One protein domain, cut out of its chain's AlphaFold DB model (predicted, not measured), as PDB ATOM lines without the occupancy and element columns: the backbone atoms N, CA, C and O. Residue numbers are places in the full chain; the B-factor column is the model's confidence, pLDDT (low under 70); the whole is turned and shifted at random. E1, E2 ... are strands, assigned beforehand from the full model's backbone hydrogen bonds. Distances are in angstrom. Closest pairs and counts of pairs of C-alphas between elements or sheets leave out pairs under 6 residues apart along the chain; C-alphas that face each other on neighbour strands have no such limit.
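What this domain is: This is residues 20 to 109 of the 133 residues of an uncharacterized protein of Flectobacillus sp. BAB-3569 (UniProt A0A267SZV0). With little regular structure, this is an elongated slab of two strand groups, E1, E5 and E3 beside the pair E2 and E4, bridged by residues 69 to 73, with loops from the long links at one end. The 90 printed residues hold five named strands, E1 to E5, and no named helix, all strand, with 35 residues in them. Both sheets, E1 - E5 - E3 and E2 - E4, are antiparallel. It is compact, radius of gyration of the C-alphas 14.1 A, spanning 44 by 27 by 17 A.

Where its parts are: Find C-alpha 20 at (-2.381, -36.297, -36.399), where E1, residues 20 to 24, begins. Next come E2, 37 to 43, 20.4 A; E3, 50 to 56, 20.0 A; and E4, 81 to 87, 15.1 A. E5, 100 to 108, runs 25.9 A to C-alpha 108 at (-7.831, -28.033, -19.725).

How they stand to each other: Look at N 24 and O 100, 2.8 A, for E1 and E5; N 53 and O 105, 2.9 A, for E5 and E3; N 39 and O 84, 2.8 A, for E2 and E4. E2 and E5 are apart.

The domain as a whole: The printed part has no cut; the link E2 to E3 is short, the others long. Residues 33 to 35 are under 70 in pLDDT.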
ATOM      1  N   THR A  20      -3.211 -36.685 -35.245       97.75
ATOM      2  CA  THR A  20      -2.381 -36.297 -36.399       97.75
ATOM      3  C   THR A  20      -2.794 -37.013 -37.688       97.75
ATOM      4  O   THR A  20      -2.020 -37.096 -38.636       97.75
ATOM      5  N   SER A  21      -4.007 -37.569 -37.736       96.81
ATOM      6  CA  SER A  21      -4.438 -38.452 -38.836       96.81
ATOM      7  C   SER A  21      -4.985 -37.703 -40.053       96.81
ATOM      8  O   SER A  21      -5.306 -38.326 -41.061       96.81
ATOM      9  N   LEU A  22      -5.159 -36.383 -39.953       97.12
ATOM     10  CA  LEU A  22      -5.817 -35.575 -40.975       97.12
ATOM     11  C   LEU A  22      -4.796 -34.776 -41.781       97.12
ATOM     12  O   LEU A  22      -3.862 -34.200 -41.227       97.12
ATOM     13  N   TYR A  23      -5.022 -34.715 -43.091       97.25
ATOM     14  CA  TYR A  23      -4.226 -33.939 -44.031       97.25
ATOM     15  C   TYR A  23      -5.128 -33.007 -44.831       97.25
ATOM     16  O   TYR A  23      -6.071 -33.448 -45.493       97.25
ATOM     17  N   LEU A  24      -4.840 -31.710 -44.762       97.00
ATOM     18  CA  LEU A  24      -5.538 -30.688 -45.520       97.00
ATOM     19  C   LEU A  24      -4.929 -30.576 -46.915       97.00
ATOM     20  O   LEU A  24      -3.858 -29.990 -47.101       97.00
ATOM     21  N   GLN A  25      -5.643 -31.137 -47.880       96.69
ATOM     22  CA  GLN A  25      -5.295 -31.112 -49.293       96.69
ATOM     23  C   GLN A  25      -6.054 -29.988 -49.993       96.69
ATOM     24  O   GLN A  25      -7.251 -29.791 -49.784       96.69
ATOM     25  N   TYR A  26      -5.344 -29.235 -50.820       94.88
ATOM     26  CA  TYR A  26      -5.888 -28.138 -51.608       94.88
ATOM     27  C   TYR A  26      -5.096 -27.924 -52.899       94.88
ATOM     28  O   TYR A  26      -3.945 -28.350 -53.057       94.88
ATOM     29  N   SER A  27      -5.737 -27.222 -53.826       94.25
ATOM     30  CA  SER A  27      -5.137 -26.700 -55.046       94.25
ATOM     31  C   SER A  27      -5.523 -25.239 -55.210       94.25
ATOM     32  O   SER A  27      -6.635 -24.837 -54.868       94.25
ATOM     33  N   SER A  28      -4.618 -24.454 -55.769       92.00
ATOM     34  CA  SER A  28      -4.797 -23.034 -56.016       92.00
ATOM     35  C   SER A  28      -4.132 -22.705 -57.343       92.00
ATOM     36  O   SER A  28      -2.996 -23.093 -57.577       92.00
ATOM     37  N   ILE A  29      -4.827 -21.980 -58.215       90.62
ATOM     38  CA  ILE A  29      -4.245 -21.421 -59.439       90.62
ATOM     39  C   ILE A  29      -4.489 -19.921 -59.432       90.62
ATOM     40  O   ILE A  29      -5.633 -19.475 -59.298       90.62
ATOM     41  N   MET A  30      -3.414 -19.146 -59.499       85.19
ATOM     42  CA  MET A  30      -3.443 -17.688 -59.459       85.19
ATOM     43  C   MET A  30      -3.224 -17.099 -60.848       85.19
ATOM     44  O   MET A  30      -2.416 -17.601 -61.626       85.19
ATOM     45  N   THR A  31      -3.913 -15.999 -61.134       81.31
ATOM     46  CA  THR A  31      -3.815 -15.260 -62.403       81.31
ATOM     47  C   THR A  31      -2.565 -14.372 -62.487       81.31
ATOM     48  O   THR A  31      -2.155 -13.989 -63.576       81.31
ATOM     49  N   ALA A  32      -1.955 -14.049 -61.343       76.75
ATOM     50  CA  ALA A  32      -0.720 -13.278 -61.185       76.75
ATOM     51  C   ALA A  32      -0.019 -13.724 -59.882       76.75
ATOM     52  O   ALA A  32      -0.675 -14.368 -59.058       76.75
ATOM     53  N   PRO A  33       1.272 -13.410 -59.647       66.81
ATOM     54  CA  PRO A  33       1.929 -13.645 -58.358       66.81
ATOM     55  C   PRO A  33       1.340 -12.722 -57.276       66.81
ATOM     56  O   PRO A  33       1.938 -11.725 -56.882       66.81
ATOM     57  N   ALA A  34       0.127 -13.033 -56.824       63.19
ATOM     58  CA  ALA A  34      -0.513 -12.409 -55.682       63.19
ATOM     59  C   ALA A  34      -0.142 -13.210 -54.431       63.19
ATOM     60  O   ALA A  34      -0.332 -14.419 -54.367       63.19
ATOM     61  N   THR A  35       0.382 -12.540 -53.412       64.62
ATOM     62  CA  THR A  35       0.818 -13.159 -52.149       64.62
ATOM     63  C   THR A  35      -0.325 -13.338 -51.138       64.62
ATOM     64  O   THR A  35      -0.079 -13.527 -49.949       64.62
ATOM     65  N   GLY A  36      -1.582 -13.255 -51.588       75.94
ATOM     66  CA  GLY A  36      -2.736 -13.023 -50.715       75.94
ATOM     67  C   GLY A  36      -3.508 -14.258 -50.260       75.94
ATOM     68  O   GLY A  36      -4.218 -14.172 -49.257       75.94
ATOM     69  N   ARG A  37      -3.390 -15.404 -50.950       91.88
ATOM     70  CA  ARG A  37      -4.220 -16.564 -50.606       91.88
ATOM     71  C   ARG A  37      -3.805 -17.191 -49.293       91.88
ATOM     72  O   ARG A  37      -2.621 -17.371 -48.985       91.88
ATOM     73  N   LYS A  38      -4.826 -17.558 -48.535       95.19
ATOM     74  CA  LYS A  38      -4.685 -18.101 -47.193       95.19
ATOM     75  C   LYS A  38      -5.823 -19.047 -46.873       95.19
ATOM     76  O   LYS A  38      -6.908 -18.953 -47.446       95.19
ATOM     77  N   ILE A  39      -5.551 -19.945 -45.942       97.38
ATOM     78  CA  ILE A  39      -6.553 -20.777 -45.304       97.38
ATOM     79  C   ILE A  39      -6.733 -20.264 -43.886       97.38
ATOM     80  O   ILE A  39      -5.779 -20.243 -43.102       97.38
ATOM     81  N   SER A  40      -7.959 -19.877 -43.563       98.06
ATOM     82  CA  SER A  40      -8.373 -19.575 -42.198       98.06
ATOM     83  C   SER A  40      -9.082 -20.771 -41.571       98.06
ATOM     84  O   SER A  40      -9.641 -21.617 -42.271       98.06
ATOM     85  N   VAL A  41      -9.027 -20.857 -40.246       98.62
ATOM     86  CA  VAL A  41      -9.663 -21.905 -39.449       98.62
ATOM     87  C   VAL A  41     -10.540 -21.297 -38.363       98.62
ATOM     88  O   VAL A  41     -10.183 -20.287 -37.752       98.62
ATOM     89  N   GLN A  42     -11.681 -21.927 -38.103       98.44
ATOM     90  CA  GLN A  42     -12.545 -21.632 -36.961       98.44
ATOM     91  C   GLN A  42     -13.255 -22.894 -36.475       98.44
ATOM     92  O   GLN A  42     -13.498 -23.821 -37.248       98.44
ATOM     93  N   ALA A  43     -13.629 -22.912 -35.202       98.25
ATOM     94  CA  ALA A  43     -14.520 -23.911 -34.628       98.25
ATOM     95  C   ALA A  43     -15.981 -23.432 -34.648       98.25
ATOM     96  O   ALA A  43     -16.261 -22.234 -34.615       98.25
ATOM     97  N   SER A  44     -16.928 -24.368 -34.644       98.25
ATOM     98  CA  SER A  44     -18.362 -24.070 -34.532       98.25
ATOM     99  C   SER A  44     -18.766 -23.555 -33.148       98.25
ATOM    100  O   SER A  44     -19.757 -22.840 -33.025       98.25
ATOM    101  N   ALA A  45     -18.023 -23.934 -32.107       97.12
ATOM    102  CA  ALA A  45     -18.226 -23.515 -30.725       97.12
ATOM    103  C   ALA A  45     -16.944 -23.734 -29.908       97.12
ATOM    104  O   ALA A  45     -16.039 -24.457 -30.330       97.12
ATOM    105  N   THR A  46     -16.884 -23.142 -28.718       95.50
ATOM    106  CA  THR A  46     -15.883 -23.463 -27.693       95.50
ATOM    107  C   THR A  46     -16.463 -24.446 -26.675       95.50
ATOM    108  O   THR A  46     -17.680 -24.560 -26.526       95.50
ATOM    109  N   VAL A  47     -15.596 -25.168 -25.960       94.81
ATOM    110  CA  VAL A  47     -16.009 -26.074 -24.879       94.81
ATOM    111  C   VAL A  47     -15.559 -25.485 -23.549       94.81
ATOM    112  O   VAL A  47     -14.377 -25.227 -23.347       94.81
ATOM    113  N   ALA A  48     -16.501 -25.250 -22.638       94.19
ATOM    114  CA  ALA A  48     -16.199 -24.626 -21.356       94.19
ATOM    115  C   ALA A  48     -15.161 -25.444 -20.565       94.19
ATOM    116  O   ALA A  48     -15.311 -26.650 -20.373       94.19
ATOM    117  N   GLY A  49     -14.105 -24.773 -20.099       94.31
ATOM    118  CA  GLY A  49     -13.025 -25.401 -19.336       94.31
ATOM    119  C   GLY A  49     -11.948 -26.099 -20.170       94.31
ATOM    120  O   GLY A  49     -10.934 -26.507 -19.600       94.31
ATOM    121  N   LEU A  50     -12.131 -26.213 -21.489       95.69
ATOM    122  CA  LEU A  50     -11.193 -26.863 -22.399       95.69
ATOM    123  C   LEU A  50     -10.699 -25.899 -23.483       95.69
ATOM    124  O   LEU A  50     -11.426 -25.040 -23.975       95.69
ATOM    125  N   THR A  51      -9.459 -26.108 -23.907       96.06
ATOM    126  CA  THR A  51      -8.837 -25.416 -25.032       96.06
ATOM    127  C   THR A  51      -8.508 -26.437 -26.110       96.06
ATOM    128  O   THR A  51      -7.889 -27.463 -25.831       96.06
ATOM    129  N   ILE A  52      -8.924 -26.143 -27.339       96.88
ATOM    130  CA  ILE A  52      -8.564 -26.905 -28.534       96.88
ATOM    131  C   ILE A  52      -7.442 -26.137 -29.224       96.88
ATOM    132  O   ILE A  52      -7.613 -24.955 -29.526       96.88
ATOM    133  N   ALA A  53      -6.317 -26.791 -29.483       98.12
ATOM    134  CA  ALA A  53      -5.260 -26.248 -30.320       98.12
ATOM    135  C   ALA A  53      -5.163 -27.043 -31.621       98.12
ATOM    136  O   ALA A  53      -5.437 -28.246 -31.663       98.12
ATOM    137  N   VAL A  54      -4.775 -26.353 -32.687       98.56
ATOM    138  CA  VAL A  54      -4.513 -26.972 -33.982       98.56
ATOM    139  C   VAL A  54      -3.227 -26.418 -34.577       98.56
ATOM    140  O   VAL A  54      -3.024 -25.207 -34.623       98.56
ATOM    141  N   THR A  55      -2.367 -27.312 -35.043       98.69
ATOM    142  CA  THR A  55      -1.152 -26.976 -35.785       98.69
ATOM    143  C   THR A  55      -1.267 -27.533 -37.190       98.69
ATOM    144  O   THR A  55      -1.510 -28.727 -37.363       98.69
ATOM    145  N   ALA A  56      -1.074 -26.671 -38.182       98.50
ATOM    146  CA  ALA A  56      -0.878 -27.074 -39.565       98.50
ATOM    147  C   ALA A  56       0.625 -27.138 -39.850       98.50
ATOM    148  O   ALA A  56       1.338 -26.148 -39.675       98.50
ATOM    149  N   ALA A  57       1.119 -28.291 -40.297       98.31
ATOM    150  CA  ALA A  57       2.478 -28.388 -40.822       98.31
ATOM    151  C   ALA A  57       2.606 -27.596 -42.135       98.31
ATOM    152  O   ALA A  57       1.609 -27.314 -42.806       98.31
ATOM    153  N   ASN A  58       3.833 -27.286 -42.555       96.81
ATOM    154  CA  ASN A  58       4.027 -26.805 -43.920       96.81
ATOM    155  C   ASN A  58       3.503 -27.860 -44.911       96.81
ATOM    156  O   ASN A  58       3.774 -29.050 -44.723       96.81
ATOM    157  N   PRO A  59       2.726 -27.450 -45.926       95.50
ATOM    158  CA  PRO A  59       2.117 -28.369 -46.874       95.50
ATOM    159  C   PRO A  59       3.199 -29.126 -47.655       95.50
ATOM    160  O   PRO A  59       4.156 -28.527 -48.147       95.50
ATOM    161  N   GLY A  60       3.033 -30.442 -47.772       92.75
ATOM    162  CA  GLY A  60       3.824 -31.305 -48.647       92.75
ATOM    163  C   GLY A  60       3.069 -31.646 -49.929       92.75
ATOM    164  O   GLY A  60       1.848 -31.496 -50.002       92.75
ATOM    165  N   ALA A  61       3.793 -32.091 -50.952       89.94
ATOM    166  CA  ALA A  61       3.194 -32.620 -52.169       89.94
ATOM    167  C   ALA A  61       4.089 -33.687 -52.794       89.94
ATOM    168  O   ALA A  61       5.296 -33.479 -52.948       89.94
ATOM    169  N   THR A  62       3.495 -34.805 -53.197       85.50
ATOM    170  CA  THR A  62       4.201 -35.848 -53.944       85.50
ATOM    171  C   THR A  62       4.106 -35.558 -55.443       85.50
ATOM    172  O   THR A  62       3.016 -35.530 -56.006       85.50
ATOM    173  N   ASN A  63       5.245 -35.349 -56.115       79.44
ATOM    174  CA  ASN A  63       5.337 -35.067 -57.563       79.44
ATOM    175  C   ASN A  63       4.599 -33.799 -58.051       79.44
ATOM    176  O   ASN A  63       4.413 -33.617 -59.254       79.44
ATOM    177  N   LEU A  64       4.194 -32.915 -57.138       87.94
ATOM    178  CA  LEU A  64       3.558 -31.630 -57.427       87.94
ATOM    179  C   LEU A  64       4.236 -30.519 -56.612       87.94
ATOM    180  O   LEU A  64       5.245 -30.743 -55.946       87.94
ATOM    181  N   GLN A  65       3.696 -29.303 -56.676       84.88
ATOM    182  CA  GLN A  65       4.180 -28.168 -55.898       84.88
ATOM    183  C   GLN A  65       3.204 -27.868 -54.763       84.88
ATOM    184  O   GLN A  65       2.066 -27.477 -55.016       84.88
ATOM    185  N   ALA A  66       3.666 -27.997 -53.521       84.38
ATOM    186  CA  ALA A  66       2.983 -27.429 -52.368       84.38
ATOM    187  C   ALA A  66       3.300 -25.933 -52.246       84.38
ATOM    188  O   ALA A  66       4.387 -25.488 -52.610       84.38
ATOM    189  N   GLY A  67       2.353 -25.152 -51.730       86.62
ATOM    190  CA  GLY A  67       2.536 -23.718 -51.517       86.62
ATOM    191  C   GLY A  67       1.807 -23.255 -50.266       86.62
ATOM    192  O   GLY A  67       0.650 -23.625 -50.065       86.62
ATOM    193  N   GLY A  68       2.481 -22.448 -49.453       92.62
ATOM    194  CA  GLY A  68       1.983 -21.906 -48.191       92.62
ATOM    195  C   GLY A  68       2.869 -22.251 -46.994       92.62
ATOM    196  O   GLY A  68       3.700 -23.156 -47.054       92.62
ATOM    197  N   THR A  69       2.658 -21.532 -45.897       96.12
ATOM    198  CA  THR A  69       3.351 -21.704 -44.616       96.12
ATOM    199  C   THR A  69       2.319 -21.996 -43.539       96.12
ATOM    200  O   THR A  69       1.413 -21.187 -43.333       96.12
ATOM    201  N   GLY A  70       2.443 -23.147 -42.879       97.44
ATOM    202  CA  GLY A  70       1.563 -23.553 -41.786       97.44
ATOM    203  C   GLY A  70       1.928 -22.880 -40.462       97.44
ATOM    204  O   GLY A  70       3.061 -22.439 -40.258       97.44
ATOM    205  N   SER A  71       0.959 -22.787 -39.557       98.38
ATOM    206  CA  SER A  71       1.133 -22.199 -38.230       98.38
ATOM    207  C   SER A  71       0.344 -22.958 -37.154       98.38
ATOM    208  O   SER A  71      -0.373 -23.926 -37.428       98.38
ATOM    209  N   THR A  72       0.496 -22.519 -35.904       98.50
ATOM    210  CA  THR A  72      -0.228 -23.054 -34.747       98.50
ATOM    211  C   THR A  72      -1.248 -22.048 -34.242       98.50
ATOM    212  O   THR A  72      -0.914 -20.896 -33.968       98.50
ATOM    213  N   ILE A  73      -2.470 -22.524 -34.021       98.31
ATOM    214  CA  ILE A  73      -3.530 -21.822 -33.308       98.31
ATOM    215  C   ILE A  73      -3.672 -22.477 -31.933       98.31
ATOM    216  O   ILE A  73      -4.280 -23.537 -31.798       98.31
ATOM    217  N   SER A  74      -3.096 -21.853 -30.903       97.12
ATOM    218  CA  SER A  74      -3.045 -22.416 -29.541       97.12
ATOM    219  C   SER A  74      -4.389 -22.405 -28.805       97.12
ATOM    220  O   SER A  74      -4.536 -23.079 -27.791       97.12
ATOM    221  N   SER A  75      -5.356 -21.618 -29.283       96.56
ATOM    222  CA  SER A  75      -6.708 -21.546 -28.729       96.56
ATOM    223  C   SER A  75      -7.708 -21.293 -29.850       96.56
ATOM    224  O   SER A  75      -8.042 -20.148 -30.156       96.56
ATOM    225  N   LEU A  76      -8.168 -22.370 -30.478       97.62
ATOM    226  CA  LEU A  76      -9.156 -22.316 -31.542       97.62
ATOM    227  C   LEU A  76     -10.515 -21.872 -30.984       97.62
ATOM    228  O   LEU A  76     -11.057 -22.480 -30.060       97.62
ATOM    229  N   GLY A  77     -11.060 -20.808 -31.567       97.44
ATOM    230  CA  GLY A  77     -12.365 -20.256 -31.218       97.44
ATOM    231  C   GLY A  77     -13.296 -20.167 -32.422       97.44
ATOM    232  O   GLY A  77     -13.032 -20.728 -33.484       97.44
ATOM    233  N   THR A  78     -14.389 -19.427 -32.256       98.19
ATOM    234  CA  THR A  78     -15.401 -19.214 -33.304       98.19
ATOM    235  C   THR A  78     -15.021 -18.134 -34.313       98.19
ATOM    236  O   THR A  78     -15.690 -17.981 -35.331       98.19
ATOM    237  N   THR A  79     -13.958 -17.378 -34.040       98.06
ATOM    238  CA  THR A  79     -13.431 -16.351 -34.939       98.06
ATOM    239  C   THR A  79     -12.399 -16.965 -35.876       98.06
ATOM    240  O   THR A  79     -11.434 -17.581 -35.418       98.06
ATOM    241  N   ALA A  80     -12.586 -16.766 -37.182       97.81
ATOM    242  CA  ALA A  80     -11.643 -17.205 -38.201       97.81
ATOM    243  C   ALA A  80     -10.250 -16.610 -37.964       97.81
ATOM    244  O   ALA A  80     -10.099 -15.397 -37.816       97.81
ATOM    245  N   THR A  81      -9.238 -17.474 -37.941       98.00
ATOM    246  CA  THR A  81      -7.828 -17.086 -37.815       98.00
ATOM    247  C   THR A  81      -7.014 -17.771 -38.904       98.00
ATOM    248  O   THR A  81      -7.250 -18.939 -39.204       98.00
ATOM    249  N   ASP A  82      -6.069 -17.058 -39.509       97.69
ATOM    250  CA  ASP A  82      -5.239 -17.594 -40.589       97.69
ATOM    251  C   ASP A  82      -4.283 -18.678 -40.057       97.69
ATOM    252  O   ASP A  82      -3.498 -18.427 -39.142       97.69
ATOM    253  N   ILE A  83      -4.345 -19.882 -40.636       98.25
ATOM    254  CA  ILE A  83      -3.521 -21.038 -40.235       98.25
ATOM    255  C   ILE A  83      -2.528 -21.477 -41.318       98.25
ATOM    256  O   ILE A  83      -1.474 -22.022 -41.001       98.25
ATOM    257  N   ILE A  84      -2.831 -21.221 -42.593       97.38
ATOM    258  CA  ILE A  84      -1.871 -21.367 -43.693       97.38
ATOM    259  C   ILE A  84      -1.886 -20.075 -44.502       97.38
ATOM    260  O   ILE A  84      -2.941 -19.654 -44.971       97.38
ATOM    261  N   THR A  85      -0.731 -19.441 -44.677       95.44
ATOM    262  CA  THR A  85      -0.596 -18.168 -45.412       95.44
ATOM    263  C   THR A  85       0.424 -18.279 -46.537       95.44
ATOM    264  O   THR A  85       1.181 -19.246 -46.597       95.44
ATOM    265  N   GLY A  86       0.444 -17.310 -47.456       92.25
ATOM    266  CA  GLY A  86       1.407 -17.295 -48.562       92.25
ATOM    267  C   GLY A  86       1.192 -18.430 -49.564       92.25
ATOM    268  O   GLY A  86       2.148 -18.924 -50.160       92.25
ATOM    269  N   ILE A  87      -0.053 -18.884 -49.716       92.75
ATOM    270  CA  ILE A  87      -0.405 -19.905 -50.703       92.75
ATOM    271  C   ILE A  87      -0.227 -19.290 -52.088       92.75
ATOM    272  O   ILE A  87      -0.707 -18.188 -52.317       92.75
ATOM    273  N   THR A  88       0.443 -19.992 -53.001       90.56
ATOM    274  CA  THR A  88       0.684 -19.575 -54.393       90.56
ATOM    275  C   THR A  88      -0.147 -20.419 -55.372       90.56
ATOM    276  O   THR A  88      -1.099 -21.096 -54.971       90.56
ATOM    277  N   SER A  89       0.184 -20.393 -56.669       91.00
ATOM    278  CA  SER A  89      -0.245 -21.449 -57.591       91.00
ATOM    279  C   SER A  89       0.390 -22.777 -57.170       91.00
ATOM    280  O   SER A  89       1.603 -22.932 -57.266       91.00
ATOM    281  N   CYS A  90      -0.412 -23.711 -56.672       91.94
ATOM    282  CA  CYS A  90       0.051 -24.966 -56.096       91.94
ATOM    283  C   CYS A  90      -1.011 -26.068 -56.220       91.94
ATOM    284  O   CYS A  90      -2.206 -25.810 -56.389       91.94
ATOM    285  N   ALA A  91      -0.572 -27.316 -56.112       95.12
ATOM    286  CA  ALA A  91      -1.433 -28.480 -55.991       95.12
ATOM    287  C   ALA A  91      -0.757 -29.455 -55.032       95.12
ATOM    288  O   ALA A  91       0.349 -29.920 -55.285       95.12
ATOM    289  N   THR A  92      -1.414 -29.731 -53.912       95.00
ATOM    290  CA  THR A  92      -0.838 -30.597 -52.873       95.00
ATOM    291  C   THR A  92      -0.853 -32.075 -53.257       95.00
ATOM    292  O   THR A  92       0.063 -32.795 -52.889       95.00
ATOM    293  N   GLY A  93      -1.834 -32.508 -54.053       94.62
ATOM    294  CA  GLY A  93      -1.999 -33.898 -54.469       94.62
ATOM    295  C   GLY A  93      -3.237 -34.545 -53.856       94.62
ATOM    296  O   GLY A  93      -4.135 -33.844 -53.392       94.62
ATOM    297  N   THR A  94      -3.307 -35.875 -53.951       94.62
ATOM    298  CA  THR A  94      -4.448 -36.695 -53.481       94.62
ATOM    299  C   THR A  94      -4.021 -37.874 -52.598       94.62
ATOM    300  O   THR A  94      -4.854 -38.669 -52.159       94.62
ATOM    301  N   GLY A  95      -2.716 -38.034 -52.368       94.44
ATOM    302  CA  GLY A  95      -2.158 -39.076 -51.522       94.44
ATOM    303  C   GLY A  95      -2.540 -38.880 -50.057       94.44
ATOM    304  O   GLY A  95      -2.808 -37.773 -49.598       94.44
ATOM    305  N   SER A  96      -2.513 -39.963 -49.283       93.31
ATOM    306  CA  SER A  96      -2.926 -39.957 -47.871       93.31
ATOM    307  C   SER A  96      -2.110 -39.021 -46.974       93.31
ATOM    308  O   SER A  96      -2.549 -38.712 -45.871       93.31
ATOM    309  N   THR A  97      -0.925 -38.607 -47.423       94.50
ATOM    310  CA  THR A  97      -0.020 -37.695 -46.709       94.50
ATOM    311  C   THR A  97       0.294 -36.424 -47.499       94.50
ATOM    312  O   THR A  97       1.207 -35.687 -47.128       94.50
ATOM    313  N   ASP A  98      -0.410 -36.185 -48.605       96.00
ATOM    314  CA  ASP A  98      -0.277 -34.949 -49.369       96.00
ATOM    315  C   ASP A  98      -0.956 -33.793 -48.615       96.00
ATOM    316  O   ASP A  98      -1.916 -33.982 -47.869       96.00
ATOM    317  N   GLY A  99      -0.473 -32.570 -48.815       96.88
ATOM    318  CA  GLY A  99      -0.998 -31.381 -48.153       96.88
ATOM    319  C   GLY A  99      -0.421 -31.146 -46.762       96.88
ATOM    320  O   GLY A  99       0.704 -31.537 -46.453       96.88
ATOM    321  N   SER A 100      -1.162 -30.412 -45.935       97.69
ATOM    322  CA  SER A 100      -0.719 -30.038 -44.591       97.69
ATOM    323  C   SER A 100      -1.247 -31.023 -43.555       97.69
ATOM    324  O   SER A 100      -2.460 -31.165 -43.404       97.69
ATOM    325  N   ASN A 101      -0.356 -31.691 -42.818       98.31
ATOM    326  CA  ASN A 101      -0.771 -32.487 -41.667       98.31
ATOM    327  C   ASN A 101      -1.367 -31.578 -40.586       98.31
ATOM    328  O   ASN A 101      -0.761 -30.570 -40.211       98.31
ATOM    329  N   LEU A 102      -2.533 -31.961 -40.077       98.50
ATOM    330  CA  LEU A 102      -3.225 -31.267 -39.002       98.50
ATOM    331  C   LEU A 102      -3.025 -32.034 -37.698       98.50
ATOM    332  O   LEU A 102      -3.491 -33.165 -37.550       98.50
ATOM    333  N   THR A 103      -2.365 -31.393 -36.740       98.56
ATOM    334  CA  THR A 103      -2.226 -31.895 -35.373       98.56
ATOM    335  C   THR A 103      -3.228 -31.187 -34.475       98.56
ATOM    336  O   THR A 103      -3.093 -29.990 -34.228       98.56
ATOM    337  N   TYR A 104      -4.211 -31.923 -33.962       98.25
ATOM    338  CA  TYR A 104      -5.152 -31.428 -32.959       98.25
ATOM    339  C   TYR A 104      -4.756 -31.898 -31.567       98.25
ATOM    340  O   TYR A 104      -4.486 -33.084 -31.361       98.25
ATOM    341  N   SER A 105      -4.807 -30.986 -30.605       97.62
ATOM    342  CA  SER A 105      -4.663 -31.296 -29.185       97.62
ATOM    343  C   SER A 105      -5.768 -30.623 -28.381       97.62
ATOM    344  O   SER A 105      -6.324 -29.595 -28.776       97.62
ATOM    345  N   ILE A 106      -6.129 -31.240 -27.258       95.81
ATOM    346  CA  ILE A 106      -7.120 -30.703 -26.327       95.81
ATOM    347  C   ILE A 106      -6.508 -30.743 -24.935       95.81
ATOM    348  O   ILE A 106      -5.940 -31.757 -24.537       95.81
ATOM    349  N   ALA A 107      -6.640 -29.653 -24.192       94.00
ATOM    350  CA  ALA A 107      -6.187 -29.561 -22.812       94.00
ATOM    351  C   ALA A 107      -7.199 -28.787 -21.965       94.00
ATOM    352  O   ALA A 107      -8.047 -28.064 -22.485       94.00
ATOM    353  N   THR A 108      -7.104 -28.914 -20.644       92.00
ATOM    354  CA  THR A 108      -7.831 -28.033 -19.725       92.00
ATOM    355  C   THR A 108      -7.264 -26.619 -19.815       92.00
ATOM    356  O   THR A 108      -6.047 -26.453 -19.750       92.00
ATOM    357  N   THR A 109      -8.119 -25.601 -19.918       88.31
ATOM    358  CA  THR A 109      -7.672 -24.207 -20.098       88.31
ATOM    359  C   THR A 109      -6.842 -23.699 -18.916       88.31
ATOM    360  O   THR A 109      -5.859 -22.986 -19.097       88.31
TER     361      THR A 109